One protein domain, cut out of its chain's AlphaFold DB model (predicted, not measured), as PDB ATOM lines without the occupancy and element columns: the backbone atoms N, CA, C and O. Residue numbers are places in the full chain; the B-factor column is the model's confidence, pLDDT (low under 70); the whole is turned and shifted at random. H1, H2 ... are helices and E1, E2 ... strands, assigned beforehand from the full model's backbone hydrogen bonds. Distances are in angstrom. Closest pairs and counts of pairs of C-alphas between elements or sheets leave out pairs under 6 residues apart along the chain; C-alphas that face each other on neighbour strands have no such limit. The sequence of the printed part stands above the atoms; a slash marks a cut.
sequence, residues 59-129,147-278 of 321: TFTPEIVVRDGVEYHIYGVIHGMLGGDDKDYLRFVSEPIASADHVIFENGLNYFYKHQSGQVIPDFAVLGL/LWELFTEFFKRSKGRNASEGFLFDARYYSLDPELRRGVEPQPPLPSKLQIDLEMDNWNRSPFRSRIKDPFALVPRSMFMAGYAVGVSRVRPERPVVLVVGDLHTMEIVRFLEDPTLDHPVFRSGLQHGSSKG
ATOM      1  N   THR A  59     -52.468 -16.827 -29.894       87.50
ATOM      2  CA  THR A  59     -52.601 -15.533 -30.569       87.50
ATOM      3  C   THR A  59     -51.308 -14.745 -30.430       87.50
ATOM      4  O   THR A  59     -50.702 -14.737 -29.360       87.50
ATOM      5  N   PHE A  60     -50.912 -14.041 -31.488       89.62
ATOM      6  CA  PHE A  60     -49.812 -13.087 -31.422       89.62
ATOM      7  C   PHE A  60     -50.311 -11.743 -30.877       89.62
ATOM      8  O   PHE A  60     -51.123 -11.064 -31.510       89.62
ATOM      9  N   THR A  61     -49.860 -11.372 -29.680       92.38
ATOM     10  CA  THR A  61     -50.277 -10.146 -28.986       92.38
ATOM     11  C   THR A  61     -49.214  -9.053 -29.099       92.38
ATOM     12  O   THR A  61     -48.025  -9.362 -29.016       92.38
ATOM     13  N   PRO A  62     -49.610  -7.781 -29.281       95.38
ATOM     14  CA  PRO A  62     -48.670  -6.670 -29.266       95.38
ATOM     15  C   PRO A  62     -48.341  -6.230 -27.839       95.38
ATOM     16  O   PRO A  62     -49.156  -6.385 -26.930       95.38
ATOM     17  N   GLU A  63     -47.211  -5.545 -27.691       96.88
ATOM     18  CA  GLU A  63     -47.014  -4.632 -26.567       96.88
ATOM     19  C   GLU A  63     -47.844  -3.367 -26.796       96.88
ATOM     20  O   GLU A  63     -47.812  -2.786 -27.886       96.88
ATOM     21  N   ILE A  64     -48.604  -2.944 -25.784       96.81
ATOM     22  CA  ILE A  64     -49.508  -1.794 -25.884       96.81
ATOM     23  C   ILE A  64     -48.995  -0.665 -25.000       96.81
ATOM     24  O   ILE A  64     -48.937  -0.792 -23.781       96.81
ATOM     25  N   VAL A  65     -48.690   0.473 -25.621       97.19
ATOM     26  CA  VAL A  65     -48.347   1.717 -24.918       97.19
ATOM     27  C   VAL A  65     -49.391   2.775 -25.235       97.19
ATOM     28  O   VAL A  65     -49.787   2.932 -26.388       97.19
ATOM     29  N   VAL A  66     -49.820   3.538 -24.230       96.12
ATOM     30  CA  VAL A  66     -50.701   4.698 -24.419       96.12
ATOM     31  C   VAL A  66     -49.887   5.974 -24.258       96.12
ATOM     32  O   VAL A  66     -49.317   6.221 -23.198       96.12
ATOM     33  N   ARG A  67     -49.863   6.816 -25.294       93.50
ATOM     34  CA  ARG A  67     -49.208   8.131 -25.253       93.50
ATOM     35  C   ARG A  67     -50.083   9.178 -25.919       93.50
ATOM     36  O   ARG A  67     -50.543   8.981 -27.042       93.50
ATOM     37  N   ASP A  68     -50.287  10.301 -25.232       91.19
ATOM     38  CA  ASP A  68     -51.090  11.432 -25.714       91.19
ATOM     39  C   ASP A  68     -52.516  11.020 -26.151       91.19
ATOM     40  O   ASP A  68     -53.055  11.538 -27.126       91.19
ATOM     41  N   GLY A  69     -53.116  10.050 -25.446       91.56
ATOM     42  CA  GLY A  69     -54.453   9.519 -25.746       91.56
ATOM     43  C   GLY A  69     -54.520   8.553 -26.936       91.56
ATOM     44  O   GLY A  69     -55.616   8.160 -27.323       91.56
ATOM     45  N   VAL A  70     -53.378   8.162 -27.508       94.56
ATOM     46  CA  VAL A  70     -53.287   7.216 -28.629       94.56
ATOM     47  C   VAL A  70     -52.657   5.907 -28.166       94.56
ATOM     48  O   VAL A  70     -51.635   5.918 -27.480       94.56
ATOM     49  N   GLU A  71     -53.248   4.784 -28.570       95.94
ATOM     50  CA  GLU A  71     -52.673   3.450 -28.386       95.94
ATOM     51  C   GLU A  71     -51.647   3.126 -29.476       95.94
ATOM     52  O   GLU A  71     -51.891   3.323 -30.668       95.94
ATOM     53  N   TYR A  72     -50.508   2.582 -29.066       96.75
ATOM     54  CA  TYR A  72     -49.450   2.082 -29.932       96.75
ATOM     55  C   TYR A  72     -49.347   0.579 -29.710       96.75
ATOM     56  O   TYR A  72     -48.989   0.146 -28.619       96.75
ATOM     57  N   HIS A  73     -49.692  -0.203 -30.730       97.12
ATOM     58  CA  HIS A  73     -49.639  -1.664 -30.706       97.12
ATOM     59  C   HIS A  73     -48.358  -2.102 -31.414       97.12
ATOM     60  O   HIS A  73     -48.228  -1.929 -32.628       97.12
ATOM     61  N   ILE A  74     -47.395  -2.620 -30.657       96.94
ATOM     62  CA  ILE A  74     -46.038  -2.907 -31.123       96.94
ATOM     63  C   ILE A  74     -45.867  -4.421 -31.226       96.94
ATOM     64  O   ILE A  74     -45.781  -5.133 -30.228       96.94
ATOM     65  N   TYR A  75     -45.806  -4.906 -32.456       94.12
ATOM     66  CA  TYR A  75     -45.589  -6.303 -32.792       94.12
ATOM     67  C   TYR A  75     -44.113  -6.533 -33.130       94.12
ATOM     68  O   TYR A  75     -43.618  -6.043 -34.149       94.12
ATOM     69  N   GLY A  76     -43.422  -7.290 -32.278       92.38
ATOM     70  CA  GLY A  76     -42.033  -7.701 -32.473       92.38
ATOM     71  C   GLY A  76     -41.909  -9.007 -33.243       92.38
ATOM     72  O   GLY A  76     -42.389 -10.032 -32.783       92.38
ATOM     73  N   VAL A  77     -41.265  -9.013 -34.405       88.94
ATOM     74  CA  VAL A  77     -41.131 -10.205 -35.260       88.94
ATOM     75  C   VAL A  77     -39.667 -10.564 -35.482       88.94
ATOM     76  O   VAL A  77     -38.807  -9.688 -35.551       88.94
ATOM     77  N   ILE A  78     -39.350 -11.847 -35.619       82.06
ATOM     78  CA  ILE A  78     -37.971 -12.264 -35.887       82.06
ATOM     79  C   ILE A  78     -37.643 -12.030 -37.365       82.06
ATOM     80  O   ILE A  78     -38.320 -12.522 -38.271       82.06
ATOM     81  N   HIS A  79     -36.569 -11.276 -37.617       68.00
ATOM     82  CA  HIS A  79     -36.010 -11.069 -38.954       68.00
ATOM     83  C   HIS A  79     -35.256 -12.334 -39.363       68.00
ATOM     84  O   HIS A  79     -34.098 -12.497 -38.999       68.00
ATOM     85  N   GLY A  80     -35.880 -13.266 -40.085       52.22
ATOM     86  CA  GLY A  80     -35.151 -14.518 -40.332       52.22
ATOM     87  C   GLY A  80     -35.707 -15.535 -41.309       52.22
ATOM     88  O   GLY A  80     -34.995 -16.477 -41.641       52.22
ATOM     89  N   MET A  81     -36.912 -15.374 -41.856       47.81
ATOM     90  CA  MET A  81     -37.402 -16.334 -42.851       47.81
ATOM     91  C   MET A  81     -37.084 -15.916 -44.286       47.81
ATOM     92  O   MET A  81     -37.942 -15.473 -45.044       47.81
ATOM     93  N   LEU A  82     -35.833 -16.158 -44.687       45.78
ATOM     94  CA  LEU A  82     -35.448 -16.374 -46.084       45.78
ATOM     95  C   LEU A  82     -35.227 -17.881 -46.310       45.78
ATOM     96  O   LEU A  82     -34.109 -18.376 -46.455       45.78
ATOM     97  N   GLY A  83     -36.324 -18.643 -46.318       34.75
ATOM     98  CA  GLY A  83     -36.305 -20.039 -46.752       34.75
ATOM     99  C   GLY A  83     -37.525 -20.865 -46.352       34.75
ATOM    100  O   GLY A  83     -37.494 -21.488 -45.301       34.75
ATOM    101  N   GLY A  84     -38.512 -20.934 -47.254       38.50
ATOM    102  CA  GLY A  84     -39.534 -21.988 -47.331       38.50
ATOM    103  C   GLY A  84     -40.569 -22.023 -46.203       38.50
ATOM    104  O   GLY A  84     -40.401 -22.783 -45.265       38.50
ATOM    105  N   ASP A  85     -41.657 -21.261 -46.356       49.25
ATOM    106  CA  ASP A  85     -43.005 -21.585 -45.861       49.25
ATOM    107  C   ASP A  85     -43.145 -22.186 -44.443       49.25
ATOM    108  O   ASP A  85     -43.760 -23.241 -44.295       49.25
ATOM    109  N   ASP A  86     -42.741 -21.483 -43.378       66.94
ATOM    110  CA  ASP A  86     -43.495 -21.652 -42.125       66.94
ATOM    111  C   ASP A  86     -44.775 -20.808 -42.217       66.94
ATOM    112  O   ASP A  86     -44.873 -19.671 -41.742       66.94
ATOM    113  N   LYS A  87     -45.745 -21.344 -42.970       73.69
ATOM    114  CA  LYS A  87     -47.065 -20.729 -43.163       73.69
ATOM    115  C   LYS A  87     -47.773 -20.513 -41.835       73.69
ATOM    116  O   LYS A  87     -48.575 -19.587 -41.745       73.69
ATOM    117  N   ASP A  88     -47.478 -21.336 -40.835       77.38
ATOM    118  CA  ASP A  88     -48.113 -21.261 -39.530       77.38
ATOM    119  C   ASP A  88     -47.590 -20.046 -38.771       77.38
ATOM    120  O   ASP A  88     -48.400 -19.256 -38.291       77.38
ATOM    121  N   TYR A  89     -46.276 -19.803 -38.787       79.62
ATOM    122  CA  TYR A  89     -45.701 -18.574 -38.241       79.62
ATOM    123  C   TYR A  89     -46.134 -17.317 -39.014       79.62
ATOM    124  O   TYR A  89     -46.523 -16.310 -38.417       79.62
ATOM    125  N   LEU A  90     -46.111 -17.361 -40.353       81.19
ATOM    126  CA  LEU A  90     -46.573 -16.236 -41.173       81.19
ATOM    127  C   LEU A  90     -48.030 -15.886 -40.841       81.19
ATOM    128  O   LEU A  90     -48.358 -14.710 -40.693       81.19
ATOM    129  N   ARG A  91     -48.893 -16.900 -40.725       82.88
ATOM    130  CA  ARG A  91     -50.302 -16.746 -40.364       82.88
ATOM    131  C   ARG A  91     -50.453 -16.211 -38.942       82.88
ATOM    132  O   ARG A  91     -51.152 -15.222 -38.769       82.88
ATOM    133  N   PHE A  92     -49.730 -16.781 -37.979       84.88
ATOM    134  CA  PHE A  92     -49.696 -16.335 -36.584       84.88
ATOM    135  C   PHE A  92     -49.388 -14.834 -36.463       84.88
ATOM    136  O   PHE A  92     -50.075 -14.126 -35.732       84.88
ATOM    137  N   VAL A  93     -48.419 -14.328 -37.235       85.62
ATOM    138  CA  VAL A  93     -48.086 -12.894 -37.262       85.62
ATOM    139  C   VAL A  93     -49.097 -12.067 -38.063       85.62
ATOM    140  O   VAL A  93     -49.432 -10.950 -37.672       85.62
ATOM    141  N   SER A  94     -49.563 -12.577 -39.206       86.69
ATOM    142  CA  SER A  94     -50.383 -11.806 -40.151       86.69
ATOM    143  C   SER A  94     -51.837 -11.650 -39.710       86.69
ATOM    144  O   SER A  94     -52.456 -10.639 -40.032       86.69
ATOM    145  N   GLU A  95     -52.399 -12.633 -39.006       88.56
ATOM    146  CA  GLU A  95     -53.811 -12.628 -38.610       88.56
ATOM    147  C   GLU A  95     -54.174 -11.427 -37.719       88.56
ATOM    148  O   GLU A  95     -55.116 -10.712 -38.074       88.56
ATOM    149  N   PRO A  96     -53.432 -11.109 -36.638       87.50
ATOM    150  CA  PRO A  96     -53.790  -9.986 -35.768       87.50
ATOM    151  C   PRO A  96     -53.607  -8.617 -36.423       87.50
ATOM    152  O   PRO A  96     -54.310  -7.673 -36.076       87.50
ATOM    153  N   ILE A  97     -52.688  -8.497 -37.386       89.56
ATOM    154  CA  ILE A  97     -52.426  -7.226 -38.076       89.56
ATOM    155  C   ILE A  97     -53.342  -6.999 -39.283       89.56
ATOM    156  O   ILE A  97     -53.431  -5.875 -39.764       89.56
ATOM    157  N   ALA A  98     -54.021  -8.034 -39.792       87.62
ATOM    158  CA  ALA A  98     -54.853  -7.942 -40.994       87.62
ATOM    159  C   ALA A  98     -56.115  -7.084 -40.808       87.62
ATOM    160  O   ALA A  98     -56.647  -6.551 -41.782       87.62
ATOM    161  N   SER A  99     -56.608  -6.966 -39.573       84.44
ATOM    162  CA  SER A  99     -57.779  -6.154 -39.226       84.44
ATOM    163  C   SER A  99     -57.434  -4.689 -38.946       84.44
ATOM    164  O   SER A  99     -58.337  -3.868 -38.789       84.44
ATOM    165  N   ALA A 100     -56.146  -4.342 -38.880       86.88
ATOM    166  CA  ALA A 100     -55.716  -2.993 -38.571       86.88
ATOM    167  C   ALA A 100     -55.954  -2.049 -39.756       86.88
ATOM    168  O   ALA A 100     -55.478  -2.269 -40.866       86.88
ATOM    169  N   ASP A 101     -56.605  -0.914 -39.508       84.56
ATOM    170  CA  ASP A 101     -56.825   0.125 -40.522       84.56
ATOM    171  C   ASP A 101     -55.528   0.589 -41.203       84.56
ATOM    172  O   ASP A 101     -55.484   0.889 -42.403       84.56
ATOM    173  N   HIS A 102     -54.458   0.711 -40.417       86.44
ATOM    174  CA  HIS A 102     -53.175   1.232 -40.858       86.44
ATOM    175  C   HIS A 102     -52.033   0.572 -40.104       86.44
ATOM    176  O   HIS A 102     -51.965   0.662 -38.882       86.44
ATOM    177  N   VAL A 103     -51.100  -0.007 -40.857       91.62
ATOM    178  CA  VAL A 103     -49.934  -0.698 -40.306       91.62
ATOM    179  C   VAL A 103     -48.660   0.003 -40.746       91.62
ATOM    180  O   VAL A 103     -48.490   0.365 -41.916       91.62
ATOM    181  N   ILE A 104     -47.754   0.203 -39.800       94.25
ATOM    182  CA  ILE A 104     -46.418   0.733 -40.016       94.25
ATOM    183  C   ILE A 104     -45.424  -0.429 -39.932       94.25
ATOM    184  O   ILE A 104     -45.438  -1.171 -38.962       94.25
ATOM    185  N   PHE A 105     -44.544  -0.569 -40.920       93.00
ATOM    186  CA  PHE A 105     -43.537  -1.630 -40.980       93.00
ATOM    187  C   PHE A 105     -42.126  -1.057 -40.901       93.00
ATOM    188  O   PHE A 105     -41.812  -0.103 -41.619       93.00
ATOM    189  N   GLU A 106     -41.249  -1.685 -40.118       91.12
ATOM    190  CA  GLU A 106     -39.803  -1.539 -40.308       91.12
ATOM    191  C   GLU A 106     -39.421  -1.867 -41.763       91.12
ATOM    192  O   GLU A 106     -40.036  -2.725 -42.415       91.12
ATOM    193  N   ASN A 107     -38.423  -1.166 -42.309       84.75
ATOM    194  CA  ASN A 107     -37.970  -1.403 -43.673       84.75
ATOM    195  C   ASN A 107     -37.523  -2.857 -43.869       84.75
ATOM    196  O   ASN A 107     -36.587  -3.323 -43.233       84.75
ATOM    197  N   GLY A 108     -38.167  -3.550 -44.810       80.12
ATOM    198  CA  GLY A 108     -37.898  -4.957 -45.109       80.12
ATOM    199  C   GLY A 108     -39.044  -5.885 -44.704       80.12
ATOM    200  O   GLY A 108     -39.368  -6.809 -45.447       80.12
ATOM    201  N   LEU A 109     -39.739  -5.600 -43.599       85.62
ATOM    202  CA  LEU A 109     -40.794  -6.484 -43.087       85.62
ATOM    203  C   LEU A 109     -42.041  -6.511 -43.974       85.62
ATOM    204  O   LEU A 109     -42.693  -7.543 -44.113       85.62
ATOM    205  N   ASN A 110     -42.324  -5.408 -44.665       84.12
ATOM    206  CA  ASN A 110     -43.447  -5.304 -45.596       84.12
ATOM    207  C   ASN A 110     -43.331  -6.237 -46.822       84.12
ATOM    208  O   ASN A 110     -44.313  -6.410 -47.545       84.12
ATOM    209  N   TYR A 111     -42.143  -6.791 -47.108       79.94
ATOM    210  CA  TYR A 111     -41.978  -7.799 -48.161       79.94
ATOM    211  C   TYR A 111     -42.556  -9.157 -47.747       79.94
ATOM    212  O   TYR A 111     -43.024  -9.898 -48.613       79.94
ATOM    213  N   PHE A 112     -42.560  -9.447 -46.443       78.81
ATOM    214  CA  PHE A 112     -43.056 -10.694 -45.866       78.81
ATOM    215  C   PHE A 112     -44.515 -10.558 -45.422       78.81
ATOM    216  O   PHE A 112     -45.354 -11.378 -45.789       78.81
ATOM    217  N   TYR A 113     -44.840  -9.472 -44.720       81.06
ATOM    218  CA  TYR A 113     -46.169  -9.205 -44.171       81.06
ATOM    219  C   TYR A 113     -46.864  -8.124 -45.001       81.06
ATOM    220  O   TYR A 113     -46.705  -6.922 -44.776       81.06
ATOM    221  N   LYS A 114     -47.597  -8.544 -46.036       77.25
ATOM    222  CA  LYS A 114     -48.285  -7.609 -46.934       77.25
ATOM    223  C   LYS A 114     -49.550  -7.062 -46.276       77.25
ATOM    224  O   LYS A 114     -50.416  -7.824 -45.869       77.25
ATOM    225  N   HIS A 115     -49.694  -5.739 -46.283       85.94
ATOM    226  CA  HIS A 115     -50.902  -5.048 -45.836       85.94
ATOM    227  C   HIS A 115     -51.290  -3.953 -46.834       85.94
ATOM    228  O   HIS A 115     -50.422  -3.219 -47.311       85.94
ATOM    229  N   GLN A 116     -52.582  -3.811 -47.150       80.69
ATOM    230  CA  GLN A 116     -53.049  -2.880 -48.192       80.69
ATOM    231  C   GLN A 116     -52.733  -1.411 -47.865       80.69
ATOM    232  O   GLN A 116     -52.366  -0.637 -48.748       80.69
ATOM    233  N   SER A 117     -52.827  -1.038 -46.589       81.56
ATOM    234  CA  SER A 117     -52.490   0.299 -46.079       81.56
ATOM    235  C   SER A 117     -51.071   0.397 -45.498       81.56
ATOM    236  O   SER A 117     -50.734   1.399 -44.865       81.56
ATOM    237  N   GLY A 118     -50.229  -0.621 -45.718       82.56
ATOM    238  CA  GLY A 118     -48.896  -0.722 -45.130       82.56
ATOM    239  C   GLY A 118     -47.990   0.463 -45.471       82.56
ATOM    240  O   GLY A 118     -47.766   0.794 -46.639       82.56
ATOM    241  N   GLN A 119     -47.429   1.096 -44.444       89.62
ATOM    242  CA  GLN A 119     -46.472   2.191 -44.568       89.62
ATOM    243  C   GLN A 119     -45.108   1.770 -44.035       89.62
ATOM    244  O   GLN A 119     -44.980   1.389 -42.883       89.62
ATOM    245  N   VAL A 120     -44.069   1.916 -44.852       90.44
ATOM    246  CA  VAL A 120     -42.699   1.567 -44.457       90.44
ATOM    247  C   VAL A 120     -42.029   2.736 -43.726       90.44
ATOM    248  O   VAL A 120     -42.184   3.899 -44.123       90.44
ATOM    249  N   ILE A 121     -41.291   2.441 -42.658       91.25
ATOM    250  CA  ILE A 121     -40.452   3.396 -41.928       91.25
ATOM    251  C   ILE A 121     -39.099   3.503 -42.641       91.25
ATOM    252  O   ILE A 121     -38.489   2.478 -42.923       91.25
ATOM    253  N   PRO A 122     -38.592   4.708 -42.954       87.81
ATOM    254  CA  PRO A 122     -37.238   4.892 -43.474       87.81
ATOM    255  C   PRO A 122     -36.213   4.905 -42.331       87.81
ATOM    256  O   PRO A 122     -35.491   5.878 -42.143       87.81
ATOM    257  N   ASP A 123     -36.179   3.859 -41.519       81.62
ATOM    258  CA  ASP A 123     -35.334   3.754 -40.325       81.62
ATOM    259  C   ASP A 123     -33.828   3.699 -40.657       81.62
ATOM    260  O   ASP A 123     -33.002   4.202 -39.893       81.62
ATOM    261  N   PHE A 124     -33.465   3.255 -41.866       79.44
ATOM    262  CA  PHE A 124     -32.109   3.400 -42.423       79.44
ATOM    263  C   PHE A 124     -31.632   4.865 -42.509       79.44
ATOM    264  O   PHE A 124     -30.430   5.119 -42.595       79.44
ATOM    265  N   ALA A 125     -32.537   5.853 -42.462       79.38
ATOM    266  CA  ALA A 125     -32.168   7.268 -42.458       79.38
ATOM    267  C   ALA A 125     -31.330   7.661 -41.226       79.38
ATOM    268  O   ALA A 125     -30.576   8.634 -41.291       79.38
ATOM    269  N   VAL A 126     -31.415   6.898 -40.129       80.81
ATOM    270  CA  VAL A 126     -30.617   7.113 -38.910       80.81
ATOM    271  C   VAL A 126     -29.117   6.951 -39.167       80.81
ATOM    272  O   VAL A 126     -28.313   7.675 -38.576       80.81
ATOM    273  N   LEU A 127     -28.738   6.059 -40.087       75.81
ATOM    274  CA  LEU A 127     -27.339   5.776 -40.419       75.81
ATOM    275  C   LEU A 127     -26.644   6.977 -41.078       75.81
ATOM    276  O   LEU A 127     -25.427   7.155 -40.963       75.81
ATOM    277  N   GLY A 128     -27.407   7.822 -41.776       78.62
ATOM    278  CA  GLY A 128     -26.864   8.904 -42.590       78.62
ATOM    279  C   GLY A 128     -25.895   8.400 -43.668       78.62
ATOM    280  O   GLY A 128     -25.848   7.214 -43.998       78.62
ATOM    281  N   LEU A 129     -25.104   9.313 -44.238       82.31
ATOM    282  CA  LEU A 129     -24.192   8.974 -45.337       82.31
ATOM    283  C   LEU A 129     -23.056   8.045 -44.873       82.31
ATOM    284  O   LEU A 129     -22.777   7.033 -45.510       82.31
ATOM    285  N   LEU A 147     -21.909 -15.836 -47.879       74.06
ATOM    286  CA  LEU A 147     -22.175 -16.635 -49.069       74.06
ATOM    287  C   LEU A 147     -21.691 -18.073 -48.861       74.06
ATOM    288  O   LEU A 147     -22.412 -19.008 -49.193       74.06
ATOM    289  N   TRP A 148     -20.505 -18.256 -48.274       72.62
ATOM    290  CA  TRP A 148     -20.011 -19.572 -47.880       72.62
ATOM    291  C   TRP A 148     -20.922 -20.240 -46.842       72.62
ATOM    292  O   TRP A 148     -21.308 -21.389 -47.037       72.62
ATOM    293  N   GLU A 149     -21.336 -19.520 -45.796       70.12
ATOM    294  CA  GLU A 149     -22.323 -19.981 -44.811       70.12
ATOM    295  C   GLU A 149     -23.613 -20.428 -45.507       70.12
ATOM    296  O   GLU A 149     -24.024 -21.571 -45.323       70.12
ATOM    297  N   LEU A 150     -24.175 -19.605 -46.400       66.50
ATOM    298  CA  LEU A 150     -25.371 -19.929 -47.181       66.50
ATOM    299  C   LEU A 150     -25.186 -21.195 -48.030       66.50
ATOM    300  O   LEU A 150     -26.072 -22.049 -48.056       66.50
ATOM    301  N   PHE A 151     -24.039 -21.351 -48.700       69.06
ATOM    302  CA  PHE A 151     -23.714 -22.583 -49.422       69.06
ATOM    303  C   PHE A 151     -23.681 -23.779 -48.465       69.06
ATOM    304  O   PHE A 151     -24.330 -24.792 -48.728       69.06
ATOM    305  N   THR A 152     -22.985 -23.671 -47.331       64.94
ATOM    306  CA  THR A 152     -22.910 -24.761 -46.348       64.94
ATOM    307  C   THR A 152     -24.268 -25.091 -45.728       64.94
ATOM    308  O   THR A 152     -24.557 -26.266 -45.516       64.94
ATOM    309  N   GLU A 153     -25.130 -24.103 -45.490       61.88
ATOM    310  CA  GLU A 153     -26.499 -24.298 -45.019       61.88
ATOM    311  C   GLU A 153     -27.374 -24.969 -46.073       61.88
ATOM    312  O   GLU A 153     -28.130 -25.882 -45.745       61.88
ATOM    313  N   PHE A 154     -27.242 -24.590 -47.346       61.84
ATOM    314  CA  PHE A 154     -27.946 -25.246 -48.447       61.84
ATOM    315  C   PHE A 154     -27.591 -26.741 -48.526       61.84
ATOM    316  O   PHE A 154     -28.479 -27.575 -48.697       61.84
ATOM    317  N   PHE A 155     -26.323 -27.100 -48.293       61.56
ATOM    318  CA  PHE A 155     -25.889 -28.500 -48.196       61.56
ATOM    319  C   PHE A 155     -26.286 -29.180 -46.869       61.56
ATOM    320  O   PHE A 155     -26.565 -30.380 -46.856       61.56
ATOM    321  N   LYS A 156     -26.365 -28.445 -45.750       55.44
ATOM    322  CA  LYS A 156     -26.796 -28.968 -44.435       55.44
ATOM    323  C   LYS A 156     -28.308 -29.137 -44.296       55.44
ATOM    324  O   LYS A 156     -28.730 -29.988 -43.518       55.44
ATOM    325  N   ARG A 157     -29.135 -28.420 -45.069       50.81
ATOM    326  CA  ARG A 157     -30.605 -28.588 -45.096       50.81
ATOM    327  C   ARG A 157     -31.053 -30.018 -45.441       50.81
ATOM    328  O   ARG A 157     -32.198 -30.367 -45.178       50.81
ATOM    329  N   SER A 158     -30.149 -30.873 -45.927       46.03
ATOM    330  CA  SER A 158     -30.354 -32.321 -46.073       46.03
ATOM    331  C   SER A 158     -30.365 -33.114 -44.747       46.03
ATOM    332  O   SER A 158     -30.746 -34.283 -44.776       46.03
ATOM    333  N   LYS A 159     -29.949 -32.544 -43.602       40.66
ATOM    334  CA  LYS A 159     -29.727 -33.291 -42.341       40.66
ATOM    335  C   LYS A 159     -30.530 -32.816 -41.117       40.66
ATOM    336  O   LYS A 159     -30.285 -33.311 -40.023       40.66
ATOM    337  N   GLY A 160     -31.525 -31.946 -41.297       49.16
ATOM    338  CA  GLY A 160     -32.352 -31.426 -40.197       49.16
ATOM    339  C   GLY A 160     -31.669 -30.298 -39.410       49.16
ATOM    340  O   GLY A 160     -30.443 -30.222 -39.354       49.16
ATOM    341  N   ARG A 161     -32.468 -29.373 -38.857       52.06
ATOM    342  CA  ARG A 161     -31.981 -28.260 -38.019       52.06
ATOM    343  C   ARG A 161     -31.706 -28.748 -36.593       52.06
ATOM    344  O   ARG A 161     -32.386 -29.654 -36.113       52.06
ATOM    345  N   ASN A 162     -30.740 -28.136 -35.910       48.59
ATOM    346  CA  ASN A 162     -30.483 -28.403 -34.493       48.59
ATOM    347  C   ASN A 162     -31.630 -27.858 -33.618       48.59
ATOM    348  O   ASN A 162     -32.213 -26.819 -33.919       48.59
ATOM    349  N   ALA A 163     -31.936 -28.545 -32.513       48.00
ATOM    350  CA  ALA A 163     -33.082 -28.244 -31.646       48.00
ATOM    351  C   ALA A 163     -33.056 -26.839 -31.000       48.00
ATOM    352  O   ALA A 163     -34.118 -26.282 -30.738       48.00
ATOM    353  N   SER A 164     -31.873 -26.250 -30.779       45.19
ATOM    354  CA  SER A 164     -31.717 -24.903 -30.202       45.19
ATOM    355  C   SER A 164     -32.018 -23.772 -31.192       45.19
ATOM    356  O   SER A 164     -32.604 -22.771 -30.803       45.19
ATOM    357  N   GLU A 165     -31.699 -23.944 -32.480       52.25
ATOM    358  CA  GLU A 165     -32.137 -23.018 -33.539       52.25
ATOM    359  C   GLU A 165     -33.652 -23.116 -33.751       52.25
ATOM    360  O   GLU A 165     -34.296 -22.134 -34.097       52.25
ATOM    361  N   GLY A 166     -34.245 -24.286 -33.493       56.47
ATOM    362  CA  GLY A 166     -35.680 -24.513 -33.642       56.47
ATOM    363  C   GLY A 166     -36.559 -23.629 -32.754       56.47
ATOM    364  O   GLY A 166     -37.626 -23.242 -33.206       56.47
ATOM    365  N   PHE A 167     -36.127 -23.279 -31.534       66.31
ATOM    366  CA  PHE A 167     -36.960 -22.510 -30.598       66.31
ATOM    367  C   PHE A 167     -37.153 -21.050 -31.019       66.31
ATOM    368  O   PHE A 167     -38.273 -20.557 -30.958       66.31
ATOM    369  N   LEU A 168     -36.091 -20.374 -31.481       66.44
ATOM    370  CA  LEU A 168     -36.185 -18.986 -31.950       66.44
ATOM    371  C   LEU A 168     -37.172 -18.867 -33.114       66.44
ATOM    372  O   LEU A 168     -37.917 -17.905 -33.197       66.44
ATOM    373  N   PHE A 169     -37.242 -19.866 -33.990       65.44
ATOM    374  CA  PHE A 169     -38.139 -19.842 -35.147       65.44
ATOM    375  C   PHE A 169     -39.490 -20.542 -34.902       65.44
ATOM    376  O   PHE A 169     -40.186 -20.852 -35.863       65.44
ATOM    377  N   ASP A 170     -39.864 -20.787 -33.643       74.44
ATOM    378  CA  ASP A 170     -41.114 -21.434 -33.227       74.44
ATOM    379  C   ASP A 170     -42.036 -20.418 -32.529       74.44
ATOM    380  O   ASP A 170     -41.576 -19.555 -31.783       74.44
ATOM    381  N   ALA A 171     -43.354 -20.526 -32.718       79.50
ATOM    382  CA  ALA A 171     -44.332 -19.676 -32.034       79.50
ATOM    383  C   ALA A 171     -44.213 -19.732 -30.495       79.50
ATOM    384  O   ALA A 171     -44.536 -18.752 -29.829       79.50
ATOM    385  N   ARG A 172     -43.686 -20.821 -29.915       84.62
ATOM    386  CA  ARG A 172     -43.333 -20.929 -28.485       84.62
ATOM    387  C   ARG A 172     -42.419 -19.812 -27.996       84.62
ATOM    388  O   ARG A 172     -42.566 -19.389 -26.854       84.62
ATOM    389  N   TYR A 173     -41.541 -19.290 -28.850       86.00
ATOM    390  CA  TYR A 173     -40.728 -18.115 -28.541       86.00
ATOM    391  C   TYR A 173     -41.579 -16.968 -27.988       86.00
ATOM    392  O   TYR A 173     -41.190 -16.320 -27.025       86.00
ATOM    393  N   TYR A 174     -42.778 -16.775 -28.540       89.44
ATOM    394  CA  TYR A 174     -43.704 -15.697 -28.193       89.44
ATOM    395  C   TYR A 174     -44.469 -15.905 -26.886       89.44
ATOM    396  O   TYR A 174     -45.196 -15.008 -26.473       89.44
ATOM    397  N   SER A 175     -44.299 -17.050 -26.220       90.50
ATOM    398  CA  SER A 175     -44.769 -17.246 -24.843       90.50
ATOM    399  C   SER A 175     -43.858 -16.563 -23.816       90.50
ATOM    400  O   SER A 175     -44.253 -16.402 -22.664       90.50
ATOM    401  N   LEU A 176     -42.633 -16.193 -24.203       90.94
ATOM    402  CA  LEU A 176     -41.710 -15.460 -23.344       90.94
ATOM    403  C   LEU A 176     -42.028 -13.962 -23.338       90.94
ATOM    404  O   LEU A 176     -42.403 -13.378 -24.358       90.94
ATOM    405  N   ASP A 177     -41.768 -13.329 -22.194       90.44
ATOM    406  CA  ASP A 177     -41.738 -11.874 -22.076       90.44
ATOM    407  C   ASP A 177     -40.810 -11.267 -23.155       90.44
ATOM    408  O   ASP A 177     -39.702 -11.780 -23.351       90.44
ATOM    409  N   PRO A 178     -41.219 -10.202 -23.869       90.81
ATOM    410  CA  PRO A 178     -40.406  -9.579 -24.915       90.81
ATOM    411  C   PRO A 178     -38.995  -9.182 -24.490       90.81
ATOM    412  O   PRO A 178     -38.094  -9.160 -25.325       90.81
ATOM    413  N   GLU A 179     -38.776  -8.859 -23.219       91.88
ATOM    414  CA  GLU A 179     -37.443  -8.574 -22.719       91.88
ATOM    415  C   GLU A 179     -36.611  -9.858 -22.665       91.88
ATOM    416  O   GLU A 179     -35.519  -9.888 -23.222       91.88
ATOM    417  N   LEU A 180     -37.148 -10.944 -22.098       92.75
ATOM    418  CA  LEU A 180     -36.482 -12.255 -22.064       92.75
ATOM    419  C   LEU A 180     -36.220 -12.818 -23.466       92.75
ATOM    420  O   LEU A 180     -35.186 -13.445 -23.692       92.75
ATOM    421  N   ARG A 181     -37.107 -12.541 -24.425       90.62
ATOM    422  CA  ARG A 181     -36.943 -12.896 -25.843       90.62
ATOM    423  C   ARG A 181     -35.652 -12.326 -26.447       90.62
ATOM    424  O   ARG A 181     -34.945 -13.027 -27.162       90.62
ATOM    425  N   ARG A 182     -35.238 -11.117 -26.052       89.19
ATOM    426  CA  ARG A 182     -33.936 -10.543 -26.460       89.19
ATOM    427  C   ARG A 182     -32.742 -11.346 -25.946       89.19
ATOM    428  O   ARG A 182     -31.681 -11.327 -26.565       89.19
ATOM    429  N   GLY A 183     -32.896 -11.993 -24.793       88.94
ATOM    430  CA  GLY A 183     -31.833 -12.716 -24.107       88.94
ATOM    431  C   GLY A 183     -31.543 -14.099 -24.687       88.94
ATOM    432  O   GLY A 183     -30.487 -14.641 -24.394       88.94
ATOM    433  N   VAL A 184     -32.429 -14.677 -25.508       85.50
ATOM    434  CA  VAL A 184     -32.230 -16.026 -26.085       85.50
ATOM    435  C   VAL A 184     -31.466 -16.036 -27.416       85.50
ATOM    436  O   VAL A 184     -31.169 -17.105 -27.950       85.50
ATOM    437  N   GLU A 185     -31.124 -14.866 -27.957       76.75
ATOM    438  CA  GLU A 185     -30.288 -14.741 -29.155       76.75
ATOM    439  C   GLU A 185     -28.873 -15.312 -28.918       76.75
ATOM    440  O   GLU A 185     -28.356 -15.213 -27.804       76.75
ATOM    441  N   PRO A 186     -28.180 -15.855 -29.942       67.50
ATOM    442  CA  PRO A 186     -26.827 -16.409 -29.785       67.50
ATOM    443  C   PRO A 186     -25.779 -15.408 -29.271       67.50
ATOM    444  O   PRO A 186     -24.759 -15.803 -28.709       67.50
ATOM    445  N   GLN A 187     -26.007 -14.114 -29.501       76.25
ATOM    446  CA  GLN A 187     -25.212 -13.006 -28.973       76.25
ATOM    447  C   GLN A 187     -26.180 -11.940 -28.454       76.25
ATOM    448  O   GLN A 187     -26.485 -10.990 -29.182       76.25
ATOM    449  N   PRO A 188     -26.733 -12.111 -27.241       84.12
ATOM    450  CA  PRO A 188     -27.825 -11.265 -26.812       84.12
ATOM    451  C   PRO A 188     -27.326  -9.845 -26.521       84.12
ATOM    452  O   PRO A 188     -26.251  -9.659 -25.933       84.12
ATOM    453  N   PRO A 189     -28.095  -8.812 -26.901       88.62
ATOM    454  CA  PRO A 189     -27.874  -7.478 -26.367       88.62
ATOM    455  C   PRO A 189     -28.151  -7.468 -24.857       88.62
ATOM    456  O   PRO A 189     -28.695  -8.417 -24.291       88.62
ATOM    457  N   LEU A 190     -27.828  -6.360 -24.196       92.50
ATOM    458  CA  LEU A 190     -28.272  -6.151 -22.821       92.50
ATOM    459  C   LEU A 190     -29.807  -6.015 -22.764       92.50
ATOM    460  O   LEU A 190     -30.444  -5.665 -23.774       92.50
ATOM    461  N   PRO A 191     -30.410  -6.191 -21.572       93.75
ATOM    462  CA  PRO A 191     -31.756  -5.705 -21.315       93.75
ATOM    463  C   PRO A 191     -31.867  -4.251 -21.764       93.75
ATOM    464  O   PRO A 191     -30.990  -3.424 -21.515       93.75
ATOM    465  N   SER A 192     -32.944  -3.919 -22.447       94.06
ATOM    466  CA  SER A 192     -33.056  -2.704 -23.237       94.06
ATOM    467  C   SER A 192     -33.001  -1.414 -22.424       94.06
ATOM    468  O   SER A 192     -32.561  -0.420 -22.981       94.06
ATOM    469  N   LYS A 193     -33.297  -1.396 -21.110       94.12
ATOM    470  CA  LYS A 193     -32.977  -0.218 -20.261       94.12
ATOM    471  C   LYS A 193     -31.470   0.061 -20.267       94.12
ATOM    472  O   LYS A 193     -31.045   1.179 -20.534       94.12
ATOM    473  N   LEU A 194     -30.682  -0.981 -20.012       95.00
ATOM    474  CA  LEU A 194     -29.225  -0.921 -19.961       95.00
ATOM    475  C   LEU A 194     -28.626  -0.710 -21.354       95.00
ATOM    476  O   LEU A 194     -27.693   0.074 -21.499       95.00
ATOM    477  N   GLN A 195     -29.186  -1.355 -22.384       93.69
ATOM    478  CA  GLN A 195     -28.768  -1.135 -23.769       93.69
ATOM    479  C   GLN A 195     -29.024   0.315 -24.199       93.69
ATOM    480  O   GLN A 195     -28.155   0.922 -24.820       93.69
ATOM    481  N   ILE A 196     -30.185   0.888 -23.856       93.88
ATOM    482  CA  ILE A 196     -30.496   2.294 -24.134       93.88
ATOM    483  C   ILE A 196     -29.493   3.206 -23.432       93.88
ATOM    484  O   ILE A 196     -28.925   4.069 -24.093       93.88
ATOM    485  N   ASP A 197     -29.252   3.008 -22.134       93.38
ATOM    486  CA  ASP A 197     -28.302   3.824 -21.369       93.38
ATOM    487  C   ASP A 197     -26.894   3.784 -21.990       93.38
ATOM    488  O   ASP A 197     -26.317   4.827 -22.305       93.38
ATOM    489  N   LEU A 198     -26.388   2.580 -22.284       91.62
ATOM    490  CA  LEU A 198     -25.079   2.377 -22.907       91.62
ATOM    491  C   LEU A 198     -24.973   3.047 -24.282       91.62
ATOM    492  O   LEU A 198     -24.011   3.769 -24.557       91.62
ATOM    493  N   GLU A 199     -25.942   2.803 -25.164       89.75
ATOM    494  CA  GLU A 199     -25.905   3.326 -26.530       89.75
ATOM    495  C   GLU A 199     -26.109   4.838 -26.571       89.75
ATOM    496  O   GLU A 199     -25.489   5.524 -27.388       89.75
ATOM    497  N   MET A 200     -26.942   5.389 -25.685       88.56
ATOM    498  CA  MET A 200     -27.159   6.831 -25.618       88.56
ATOM    499  C   MET A 200     -25.951   7.555 -25.029       88.56
ATOM    500  O   MET A 200     -25.562   8.595 -25.564       88.56
ATOM    501  N   ASP A 201     -25.289   7.000 -24.013       88.31
ATOM    502  CA  ASP A 201     -24.017   7.535 -23.514       88.31
ATOM    503  C   ASP A 201     -22.931   7.494 -24.606       88.31
ATOM    504  O   ASP A 201     -22.286   8.510 -24.893       88.31
ATOM    505  N   ASN A 202     -22.798   6.371 -25.321       85.69
ATOM    506  CA  ASN A 202     -21.882   6.251 -26.461       85.69
ATOM    507  C   ASN A 202     -22.184   7.278 -27.560       85.69
ATOM    508  O   ASN A 202     -21.274   7.924 -28.094       85.69
ATOM    509  N   TRP A 203     -23.459   7.436 -27.919       82.56
ATOM    510  CA  TRP A 203     -23.903   8.391 -28.927       82.56
ATOM    511  C   TRP A 203     -23.626   9.833 -28.509       82.56
ATOM    512  O   TRP A 203     -23.094  10.596 -29.311       82.56
ATOM    513  N   ASN A 204     -23.913  10.200 -27.261       83.06
ATOM    514  CA  ASN A 204     -23.687  11.548 -26.742       83.06
ATOM    515  C   ASN A 204     -22.197  11.902 -26.677       83.06
ATOM    516  O   ASN A 204     -21.818  13.028 -27.002       83.06
ATOM    517  N   ARG A 205     -21.333  10.940 -26.331       86.50
ATOM    518  CA  ARG A 205     -19.875  11.142 -26.300       86.50
ATOM    519  C   ARG A 205     -19.271  11.325 -27.685       86.50
ATOM    520  O   ARG A 205     -18.307  12.072 -27.840       86.50
ATOM    521  N   SER A 206     -19.775  10.614 -28.696       83.50
ATOM    522  CA  SER A 206     -19.202  10.678 -30.041       83.50
ATOM    523  C   SER A 206     -20.205  10.322 -31.151       83.50
ATOM    524  O   SER A 206     -20.058   9.274 -31.796       83.50
ATOM    525  N   PRO A 207     -21.129  11.237 -31.509       74.75
ATOM    526  CA  PRO A 207     -22.218  10.954 -32.450       74.75
ATOM    527  C   PRO A 207     -21.745  10.433 -33.813       74.75
ATOM    528  O   PRO A 207     -22.353   9.543 -34.403       74.75
ATOM    529  N   PHE A 208     -20.634  10.974 -34.325       74.81
ATOM    530  CA  PHE A 208     -20.074  10.562 -35.613       74.81
ATOM    531  C   PHE A 208     -19.527   9.129 -35.581       74.81
ATOM    532  O   PHE A 208     -19.822   8.343 -36.477       74.81
ATOM    533  N   ARG A 209     -18.759   8.772 -34.542       75.31
ATOM    534  CA  ARG A 209     -18.203   7.413 -34.416       75.31
ATOM    535  C   ARG A 209     -19.295   6.383 -34.163       75.31
ATOM    536  O   ARG A 209     -19.206   5.303 -34.732       75.31
ATOM    537  N   SER A 210     -20.320   6.709 -33.376       72.19
ATOM    538  CA  SER A 210     -21.414   5.773 -33.086       72.19
ATOM    539  C   SER A 210     -22.179   5.379 -34.353       72.19
ATOM    540  O   SER A 210     -22.453   4.204 -34.552       72.19
ATOM    541  N   ARG A 211     -22.382   6.315 -35.294       71.31
ATOM    542  CA  ARG A 211     -22.974   6.028 -36.619       71.31
ATOM    543  C   ARG A 211     -22.130   5.132 -37.528       71.31
ATOM    544  O   ARG A 211     -22.651   4.603 -38.501       71.31
ATOM    545  N   ILE A 212     -20.823   5.046 -37.286       70.06
ATOM    546  CA  ILE A 212     -19.897   4.236 -38.094       70.06
ATOM    547  C   ILE A 212     -19.703   2.854 -37.471       70.06
ATOM    548  O   ILE A 212     -19.603   1.877 -38.209       70.06
ATOM    549  N   LYS A 213     -19.615   2.799 -36.134       64.56
ATOM    550  CA  LYS A 213     -19.262   1.603 -35.360       64.56
ATOM    551  C   LYS A 213     -20.359   0.551 -35.327       64.56
ATOM    552  O   LYS A 213     -20.031  -0.626 -35.399       64.56
ATOM    553  N   ASP A 214     -21.612   0.969 -35.208       62.03
ATOM    554  CA  ASP A 214     -22.739   0.048 -35.225       62.03
ATOM    555  C   ASP A 214     -23.551   0.286 -36.505       62.03
ATOM    556  O   ASP A 214     -24.382   1.198 -36.552       62.03
ATOM    557  N   PRO A 215     -23.299  -0.479 -37.583       52.59
ATOM    558  CA  PRO A 215     -24.062  -0.333 -38.815       52.59
ATOM    559  C   PRO A 215     -25.520  -0.800 -38.656       52.59
ATOM    560  O   PRO A 215     -26.344  -0.513 -39.526       52.59
ATOM    561  N   PHE A 216     -25.849  -1.479 -37.553       60.59
ATOM    562  CA  PHE A 216     -27.194  -1.939 -37.226       60.59
ATOM    563  C   PHE A 216     -27.903  -1.039 -36.208       60.59
ATOM    564  O   PHE A 216     -29.131  -1.114 -36.145       60.59
ATOM    565  N   ALA A 217     -27.160  -0.171 -35.501       59.94
ATOM    566  CA  ALA A 217     -27.574   0.898 -34.579       59.94
ATOM    567  C   ALA A 217     -28.959   0.665 -33.964       59.94
ATOM    568  O   ALA A 217     -29.881   1.453 -34.211       59.94
ATOM    569  N   LEU A 218     -29.108  -0.425 -33.200       77.62
ATOM    570  CA  LEU A 218     -30.421  -0.933 -32.779       77.62
ATOM    571  C   LEU A 218     -31.215   0.135 -32.018       77.62
ATOM    572  O   LEU A 218     -32.294   0.528 -32.464       77.62
ATOM    573  N   VAL A 219     -30.616   0.707 -30.969       90.94
ATOM    574  CA  VAL A 219     -31.264   1.709 -30.112       90.94
ATOM    575  C   VAL A 219     -31.595   3.009 -30.866       90.94
ATOM    576  O   VAL A 219     -32.751   3.445 -30.818       90.94
ATOM    577  N   PRO A 220     -30.665   3.660 -31.604       90.06
ATOM    578  CA  PRO A 220     -31.017   4.824 -32.417       90.06
ATOM    579  C   PRO A 220     -32.111   4.546 -33.461       90.06
ATOM    580  O   PRO A 220     -32.971   5.403 -33.683       90.06
ATOM    581  N   ARG A 221     -32.122   3.367 -34.098       91.19
ATOM    582  CA  ARG A 221     -33.195   2.987 -35.032       91.19
ATOM    583  C   ARG A 221     -34.527   2.836 -34.306       91.19
ATOM    584  O   ARG A 221     -35.491   3.466 -34.732       91.19
ATOM    585  N   SER A 222     -34.572   2.125 -33.181       94.94
ATOM    586  CA  SER A 222     -35.761   2.014 -32.322       94.94
ATOM    587  C   SER A 222     -36.309   3.381 -31.917       94.94
ATOM    588  O   SER A 222     -37.502   3.644 -32.051       94.94
ATOM    589  N   MET A 223     -35.432   4.309 -31.525       95.44
ATOM    590  CA  MET A 223     -35.821   5.674 -31.172       95.44
ATOM    591  C   MET A 223     -36.421   6.440 -32.358       95.44
ATOM    592  O   MET A 223     -37.407   7.164 -32.209       95.44
ATOM    593  N   PHE A 224     -35.840   6.294 -33.550       94.38
ATOM    594  CA  PHE A 224     -36.397   6.887 -34.763       94.38
ATOM    595  C   PHE A 224     -37.763   6.291 -35.104       94.38
ATOM    596  O   PHE A 224     -38.669   7.037 -35.472       94.38
ATOM    597  N   MET A 225     -37.929   4.973 -34.968       96.12
ATOM    598  CA  MET A 225     -39.196   4.281 -35.212       96.12
ATOM    599  C   MET A 225     -40.284   4.724 -34.229       96.12
ATOM    600  O   MET A 225     -41.386   5.053 -34.669       96.12
ATOM    601  N   ALA A 226     -39.962   4.849 -32.938       97.12
ATOM    602  CA  ALA A 226     -40.858   5.414 -31.928       97.12
ATOM    603  C   ALA A 226     -41.276   6.851 -32.291       97.12
ATOM    604  O   ALA A 226     -42.465   7.166 -32.359       97.12
ATOM    605  N   GLY A 227     -40.308   7.706 -32.641       96.69
ATOM    606  CA  GLY A 227     -40.585   9.064 -33.107       96.69
ATOM    607  C   GLY A 227     -41.473   9.081 -34.353       96.69
ATOM    608  O   GLY A 227     -42.413   9.868 -34.439       96.69
ATOM    609  N   TYR A 228     -41.221   8.189 -35.312       95.75
ATOM    610  CA  TYR A 228     -42.025   8.050 -36.526       95.75
ATOM    611  C   TYR A 228     -43.467   7.649 -36.226       95.75
ATOM    612  O   TYR A 228     -44.379   8.252 -36.794       95.75
ATOM    613  N   ALA A 229     -43.681   6.697 -35.317       95.56
ATOM    614  CA  ALA A 229     -45.007   6.289 -34.867       95.56
ATOM    615  C   ALA A 229     -45.780   7.475 -34.261       95.56
ATOM    616  O   ALA A 229     -46.907   7.743 -34.677       95.56
ATOM    617  N   VAL A 230     -45.139   8.266 -33.390       95.62
ATOM    618  CA  VAL A 230     -45.722   9.509 -32.838       95.62
ATOM    619  C   VAL A 230     -45.986  10.553 -33.931       95.62
ATOM    620  O   VAL A 230     -46.982  11.274 -33.918       95.62
ATOM    621  N   GLY A 231     -45.114  10.648 -34.933       94.31
ATOM    622  CA  GLY A 231     -45.347  11.503 -36.095       94.31
ATOM    623  C   GLY A 231     -46.601  11.106 -36.881       94.31
ATOM    624  O   GLY A 231     -47.333  11.982 -37.347       94.31
ATOM    625  N   VAL A 232     -46.855   9.802 -37.024       92.81
ATOM    626  CA  VAL A 232     -48.044   9.270 -37.705       92.81
ATOM    627  C   VAL A 232     -49.310   9.496 -36.878       92.81
ATOM    628  O   VAL A 232     -50.304   9.951 -37.450       92.81
ATOM    629  N   SER A 233     -49.280   9.264 -35.560       93.12
ATOM    630  CA  SER A 233     -50.441   9.500 -34.686       93.12
ATOM    631  C   SER A 233     -50.880  10.964 -34.695       93.12
ATOM    632  O   SER A 233     -52.066  11.249 -34.810       93.12
ATOM    633  N   ARG A 234     -49.949  11.926 -34.747       91.12
ATOM    634  CA  ARG A 234     -50.284  13.362 -34.888       91.12
ATOM    635  C   ARG A 234     -51.055  13.701 -36.162       91.12
ATOM    636  O   ARG A 234     -51.754  14.707 -36.227       91.12
ATOM    637  N   VAL A 235     -50.904  12.891 -37.206       87.56
ATOM    638  CA  VAL A 235     -51.633  13.050 -38.469       87.56
ATOM    639  C   VAL A 235     -52.985  12.326 -38.438       87.56
ATOM    640  O   VAL A 235     -53.843  12.638 -39.268       87.56
ATOM    641  N   ARG A 236     -53.167  11.375 -37.513       83.44
ATOM    642  CA  ARG A 236     -54.340  10.502 -37.363       83.44
ATOM    643  C   ARG A 236     -54.614  10.201 -35.875       83.44
ATOM    644  O   ARG A 236     -54.449   9.056 -35.465       83.44
ATOM    645  N   PRO A 237     -55.009  11.201 -35.070       79.38
ATOM    646  CA  PRO A 237     -55.042  11.065 -33.610       79.38
ATOM    647  C   PRO A 237     -56.141  10.127 -33.094       79.38
ATOM    648  O   PRO A 237     -56.065   9.669 -31.966       79.38
ATOM    649  N   GLU A 238     -57.152   9.814 -33.904       80.62
ATOM    650  CA  GLU A 238     -58.300   8.998 -33.478       80.62
ATOM    651  C   GLU A 238     -58.111   7.492 -33.697       80.62
ATOM    652  O   GLU A 238     -59.066   6.727 -33.582       80.62
ATOM    653  N   ARG A 239     -56.914   7.044 -34.092       85.75
ATOM    654  CA  ARG A 239     -56.682   5.642 -34.458       85.75
ATOM    655  C   ARG A 239     -55.465   5.073 -33.741       85.75
ATOM    656  O   ARG A 239     -54.448   5.768 -33.678       85.75
ATOM    657  N   PRO A 240     -55.529   3.806 -33.294       92.06
ATOM    658  CA  PRO A 240     -54.347   3.093 -32.847       92.06
ATOM    659  C   PRO A 240     -53.264   3.093 -33.927       92.06
ATOM    660  O   PRO A 240     -53.543   3.004 -35.130       92.06
ATOM    661  N   VAL A 241     -52.015   3.185 -33.492       94.25
ATOM    662  CA  VAL A 241     -50.852   3.015 -34.356       94.25
ATOM    663  C   VAL A 241     -50.370   1.582 -34.226       94.25
ATOM    664  O   VAL A 241     -49.801   1.208 -33.206       94.25
ATOM    665  N   VAL A 242     -50.556   0.794 -35.283       95.69
ATOM    666  CA  VAL A 242     -50.028  -0.569 -35.353       95.69
ATOM    667  C   VAL A 242     -48.641  -0.540 -35.981       95.69
ATOM    668  O   VAL A 242     -48.474  -0.075 -37.111       95.69
ATOM    669  N   LEU A 243     -47.647  -1.021 -35.243       95.81
ATOM    670  CA  LEU A 243     -46.241  -1.023 -35.619       95.81
ATOM    671  C   LEU A 243     -45.707  -2.458 -35.631       95.81
ATOM    672  O   LEU A 243     -45.761  -3.143 -34.621       95.81
ATOM    673  N   VAL A 244     -45.166  -2.895 -36.766       94.19
ATOM    674  CA  VAL A 244     -44.532  -4.206 -36.945       94.19
ATOM    675  C   VAL A 244     -43.039  -3.989 -37.164       94.19
ATOM    676  O   VAL A 244     -42.631  -3.381 -38.161       94.19
ATOM    677  N   VAL A 245     -42.232  -4.451 -36.217       93.38
ATOM    678  CA  VAL A 245     -40.783  -4.213 -36.135       93.38
ATOM    679  C   VAL A 245     -40.049  -5.493 -35.780       93.38
ATOM    680  O   VAL A 245     -40.656  -6.458 -35.334       93.38
ATOM    681  N   GLY A 246     -38.734  -5.506 -35.960       90.50
ATOM    682  CA  GLY A 246     -37.887  -6.565 -35.440       90.50
ATOM    683  C   GLY A 246     -38.055  -6.715 -33.939       90.50
ATOM    684  O   GLY A 246     -38.186  -5.721 -33.229       90.50
ATOM    685  N   ASP A 247     -38.040  -7.948 -33.448       90.25
ATOM    686  CA  ASP A 247     -38.311  -8.219 -32.038       90.25
ATOM    687  C   ASP A 247     -37.295  -7.547 -31.097       90.25
ATOM    688  O   ASP A 247     -37.648  -7.023 -30.040       90.25
ATOM    689  N   LEU A 248     -36.048  -7.418 -31.562       89.38
ATOM    690  CA  LEU A 248     -34.991  -6.639 -30.914       89.38
ATOM    691  C   LEU A 248     -35.278  -5.130 -30.829       89.38
ATOM    692  O   LEU A 248     -34.552  -4.417 -30.148       89.38
ATOM    693  N   HIS A 249     -36.310  -4.608 -31.481       92.38
ATOM    694  CA  HIS A 249     -36.693  -3.201 -31.382       92.38
ATOM    695  C   HIS A 249     -37.883  -2.976 -30.443       92.38
ATOM    696  O   HIS A 249     -38.045  -1.870 -29.927       92.38
ATOM    697  N   THR A 250     -38.694  -4.010 -30.181       94.50
ATOM    698  CA  THR A 250     -39.977  -3.931 -29.457       94.50
ATOM    699  C   THR A 250     -39.851  -3.168 -28.145       94.50
ATOM    700  O   THR A 250     -40.442  -2.105 -27.968       94.50
ATOM    701  N   MET A 251     -39.008  -3.674 -27.247       95.31
ATOM    702  CA  MET A 251     -38.895  -3.156 -25.887       95.31
ATOM    703  C   MET A 251     -38.148  -1.826 -25.783       95.31
ATOM    704  O   MET A 251     -38.342  -1.073 -24.826       95.31
ATOM    705  N   GLU A 252     -37.327  -1.495 -26.779       95.69
ATOM    706  CA  GLU A 252     -36.712  -0.174 -26.883       95.69
ATOM    707  C   GLU A 252     -37.756   0.867 -27.302       95.69
ATOM    708  O   GLU A 252     -37.846   1.934 -26.699       95.69
ATOM    709  N   ILE A 253     -38.593   0.537 -28.291       97.25
ATOM    710  CA  ILE A 253     -39.695   1.395 -28.737       97.25
ATOM    711  C   ILE A 253     -40.706   1.611 -27.612       97.25
ATOM    712  O   ILE A 253     -41.094   2.759 -27.401       97.25
ATOM    713  N   VAL A 254     -41.097   0.551 -26.890       97.38
ATOM    714  CA  VAL A 254     -41.988   0.643 -25.716       97.38
ATOM    715  C   VAL A 254     -41.475   1.720 -24.762       97.38
ATOM    716  O   VAL A 254     -42.162   2.712 -24.534       97.38
ATOM    717  N   ARG A 255     -40.215   1.610 -24.326       96.06
ATOM    718  CA  ARG A 255     -39.594   2.567 -23.396       96.06
ATOM    719  C   ARG A 255     -39.562   3.994 -23.938       96.06
ATOM    720  O   ARG A 255     -39.844   4.941 -23.211       96.06
ATOM    721  N   PHE A 256     -39.230   4.176 -25.217       97.44
ATOM    722  CA  PHE A 256     -39.218   5.510 -25.827       97.44
ATOM    723  C   PHE A 256     -40.612   6.127 -25.954       97.44
ATOM    724  O   PHE A 256     -40.747   7.351 -25.932       97.44
ATOM    725  N   LEU A 257     -41.648   5.305 -26.118       97.00
ATOM    726  CA  LEU A 257     -43.029   5.771 -26.147       97.00
ATOM    727  C   LEU A 257     -43.545   6.086 -24.740       97.00
ATOM    728  O   LEU A 257     -44.227   7.101 -24.593       97.00
ATOM    729  N   GLU A 258     -43.169   5.286 -23.741       96.56
ATOM    730  CA  GLU A 258     -43.485   5.493 -22.322       96.56
ATOM    731  C   GLU A 258     -42.830   6.741 -21.724       96.56
ATOM    732  O   GLU A 258     -43.369   7.295 -20.772       96.56
ATOM    733  N   ASP A 259     -41.704   7.208 -22.272       94.62
ATOM    734  CA  ASP A 259     -41.072   8.463 -21.862       94.62
ATOM    735  C   ASP A 259     -41.675   9.671 -22.617       94.62
ATOM    736  O   ASP A 259     -41.312   9.948 -23.775       94.62
ATOM    737  N   PRO A 260     -42.585  10.453 -21.996       88.62
ATOM    738  CA  PRO A 260     -43.150  11.640 -22.627       88.62
ATOM    739  C   PRO A 260     -42.129  12.778 -22.754       88.62
ATOM    740  O   PRO A 260     -42.333  13.680 -23.567       88.62
ATOM    741  N   THR A 261     -41.044  12.743 -21.974       90.12
ATOM    742  CA  THR A 261     -40.035  13.806 -21.886       90.12
ATOM    743  C   THR A 261     -38.901  13.651 -22.895       90.12
ATOM    744  O   THR A 261     -38.103  14.575 -23.059       90.12
ATOM    745  N   LEU A 262     -38.855  12.524 -23.611       90.94
ATOM    746  CA  LEU A 262     -37.837  12.231 -24.611       90.94
ATOM    747  C   LEU A 262     -37.763  13.317 -25.700       90.94
ATOM    748  O   LEU A 262     -38.581  13.366 -26.623       90.94
ATOM    749  N   ASP A 263     -36.715  14.139 -25.643       89.88
ATOM    750  CA  ASP A 263     -36.347  15.092 -26.692       89.88
ATOM    751  C   ASP A 263     -34.935  14.808 -27.214       89.88
ATOM    752  O   ASP A 263     -33.941  15.410 -26.810       89.88
ATOM    753  N   HIS A 264     -34.848  13.877 -28.163       91.12
ATOM    754  CA  HIS A 264     -33.600  13.546 -28.842       91.12
ATOM    755  C   HIS A 264     -33.686  13.864 -30.346       91.12
ATOM    756  O   HIS A 264     -34.734  13.642 -30.965       91.12
ATOM    757  N   PRO A 265     -32.604  14.342 -31.003       90.81
ATOM    758  CA  PRO A 265     -32.620  14.653 -32.436       90.81
ATOM    759  C   PRO A 265     -33.069  13.488 -33.329       90.81
ATOM    760  O   PRO A 265     -33.720  13.708 -34.349       90.81
ATOM    761  N   VAL A 266     -32.752  12.248 -32.943       90.75
ATOM    762  CA  VAL A 266     -33.169  11.044 -33.682       90.75
ATOM    763  C   VAL A 266     -34.682  10.832 -33.575       90.75
ATOM    764  O   VAL A 266     -35.340  10.653 -34.600       90.75
ATOM    765  N   PHE A 267     -35.248  10.967 -32.372       94.50
ATOM    766  CA  PHE A 267     -36.692  10.910 -32.150       94.50
ATOM    767  C   PHE A 267     -37.426  12.018 -32.923       94.50
ATOM    768  O   PHE A 267     -38.365  11.747 -33.676       94.50
ATOM    769  N   ARG A 268     -36.945  13.270 -32.833       94.31
ATOM    770  CA  ARG A 268     -37.495  14.412 -33.588       94.31
ATOM    771  C   ARG A 268     -37.441  14.192 -35.099       94.31
ATOM    772  O   ARG A 268     -38.393  14.535 -35.800       94.31
ATOM    773  N   SER A 269     -36.357  13.605 -35.606       91.56
ATOM    774  CA  SER A 269     -36.239  13.245 -37.022       91.56
ATOM    775  C   SER A 269     -37.299  12.217 -37.428       91.56
ATOM    776  O   SER A 269     -37.991  12.424 -38.428       91.56
ATOM    777  N   GLY A 270     -37.493  11.163 -36.627       93.56
ATOM    778  CA  GLY A 270     -38.562  10.180 -36.824       93.56
ATOM    779  C   GLY A 270     -39.934  10.848 -36.896       93.56
ATOM    780  O   GLY A 270     -40.658  10.694 -37.881       93.56
ATOM    781  N   LEU A 271     -40.237  11.708 -35.924       94.69
ATOM    782  CA  LEU A 271     -41.487  12.467 -35.837       94.69
ATOM    783  C   LEU A 271     -41.748  13.326 -37.078       94.69
ATOM    784  O   LEU A 271     -42.852  13.325 -37.634       94.69
ATOM    785  N   GLN A 272     -40.734  14.033 -37.577       92.44
ATOM    786  CA  GLN A 272     -40.844  14.827 -38.806       92.44
ATOM    787  C   GLN A 272     -41.091  13.967 -40.057       92.44
ATOM    788  O   GLN A 272     -41.750  14.409 -41.008       92.44
ATOM    789  N   HIS A 273     -40.558  12.745 -40.090       91.12
ATOM    790  CA  HIS A 273     -40.819  11.797 -41.170       91.12
ATOM    791  C   HIS A 273     -42.244  11.242 -41.087       91.12
ATOM    792  O   HIS A 273     -42.959  11.292 -42.091       91.12
ATOM    793  N   GLY A 274     -42.682  10.806 -39.904       90.62
ATOM    794  CA  GLY A 274     -44.021  10.253 -39.681       90.62
ATOM    795  C   GLY A 274     -45.141  11.259 -39.955       90.62
ATOM    796  O   GLY A 274     -46.158  10.912 -40.550       90.62
ATOM    797  N   SER A 275     -44.910  12.533 -39.625       91.69
ATOM    798  CA  SER A 275     -45.871  13.625 -39.850       91.69
ATOM    799  C   SER A 275     -45.951  14.116 -41.303       91.69
ATOM    800  O   SER A 275     -46.835  14.899 -41.663       91.69
ATOM    801  N   SER A 276     -45.047  13.667 -42.181       87.75
ATOM    802  CA  SER A 276     -45.059  14.062 -43.593       87.75
ATOM    803  C   SER A 276     -46.198  13.357 -44.355       87.75
ATOM    804  O   SER A 276     -46.332  12.137 -44.297       87.75
ATOM    805  N   LYS A 277     -46.997  14.104 -45.135       83.19
ATOM    806  CA  LYS A 277     -48.132  13.563 -45.917       83.19
ATOM    807  C   LYS A 277     -47.837  13.459 -47.422       83.19
ATOM    808  O   LYS A 277     -46.985  14.170 -47.960       83.19
ATOM    809  N   GLY A 278     -48.584  12.584 -48.102       81.62
ATOM    810  CA  GLY A 278     -48.706  12.544 -49.564       81.62
ATOM    811  C   GLY A 278     -47.380  12.418 -50.325       81.62
ATOM    812  O   GLY A 278     -46.527  11.591 -49.994       81.62
TER     813      GLY A 278
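Overview. This is residues 59 to 129 and 147 to 278 of the 321 residues of an uncharacterized protein of Verrucomicrobia bacterium ADurb.Bin474 (UniProt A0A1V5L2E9). A twisted sheet of four strands has H9 and H10 packed on one face and H1 on the other, and H11 packs on H9. H2, H7 and H8 gather at one end of H9, while residues 147 to 152 of H3 and residues 155 to 160 stick out. The printed part has 203 residues with eleven named helices and four named strands, in the order E1 E2 H1 E3 H2 to H9 E4 H10 H11. The sheet, E1 E2 E4 E3, is mixed, as is the class, helices and strands. The whole is compact, with a radius of gyration of the C-alphas of 17.4 A and spans of 51 by 42 by 31 A.

Along the chain. E1, residues 63 to 67, begins with C-alpha 63 at (-47.014, -4.632, -26.567). E2 is residues 70 to 77, 22.3 A long, H1 87 to 97, E3 103 to 105 and H2 123 to 129. H3 is residues 147 to 156, H4 163 to 168, H5 171 to 175, H6 178 to 183, H7 192 to 205, 19.4 A long, and H8 207 to 213. H9, residues 218 to 233, is 22.7 A long; E4 is 241 to 246, H10 247 to 258. H11, residues 265 to 274, ends with C-alpha 274 at (-44.021, 10.253, -39.681).

Arrangement. E1 and E2 are an antiparallel hairpin, with N 65 and O 72 3.0 A apart. E4 is parallel to E2 (N 75 and O 243, 2.8 A) and to E3 (N 104 and O 242, 2.8 A). E2, H1 and E3 make a split strand-helix-strand unit, E4 between its strands, with a right-handed crossover. H9 and H10 touch at Ala 226 and Ile 253, C-alphas 5.3 A apart. H9, the hub, touches H11 at Gly 231 and Leu 271, 4.0 A between C-alphas, H2 at Asp 123 and Arg 221, 5.8 A, and H7 at Ile 196 and Val 219, 6.1 A. H7 and H8 only just touch, only at the corner. H6 touches H10; H5 is close but not clearly touching H4 and H6. Every O i to N i+4 pair is within hydrogen-bond range in H3, H7, H9 and H11; H1 has 5 of 7, H8 2 of 3, H10 6 of 8, while H2, H4, H5 and H6 have 0 of 3, 2, 1 and 2, beside 3 of 4, 1 of 3, 2 of 2 and 2 of 3 O i to N i+3 pairs.

Size, cuts and confidence. The farthest C-alphas, of Ser 158 and Thr 261, are 53.0 A apart. Residues 130 to 146 are not printed; C-alphas 129 and 147 are 26.0 A apart. The link E3 to H2 is long. Confidence is under 70 at residues 79 to 86, 150 to 169, 186 and 213 to 217.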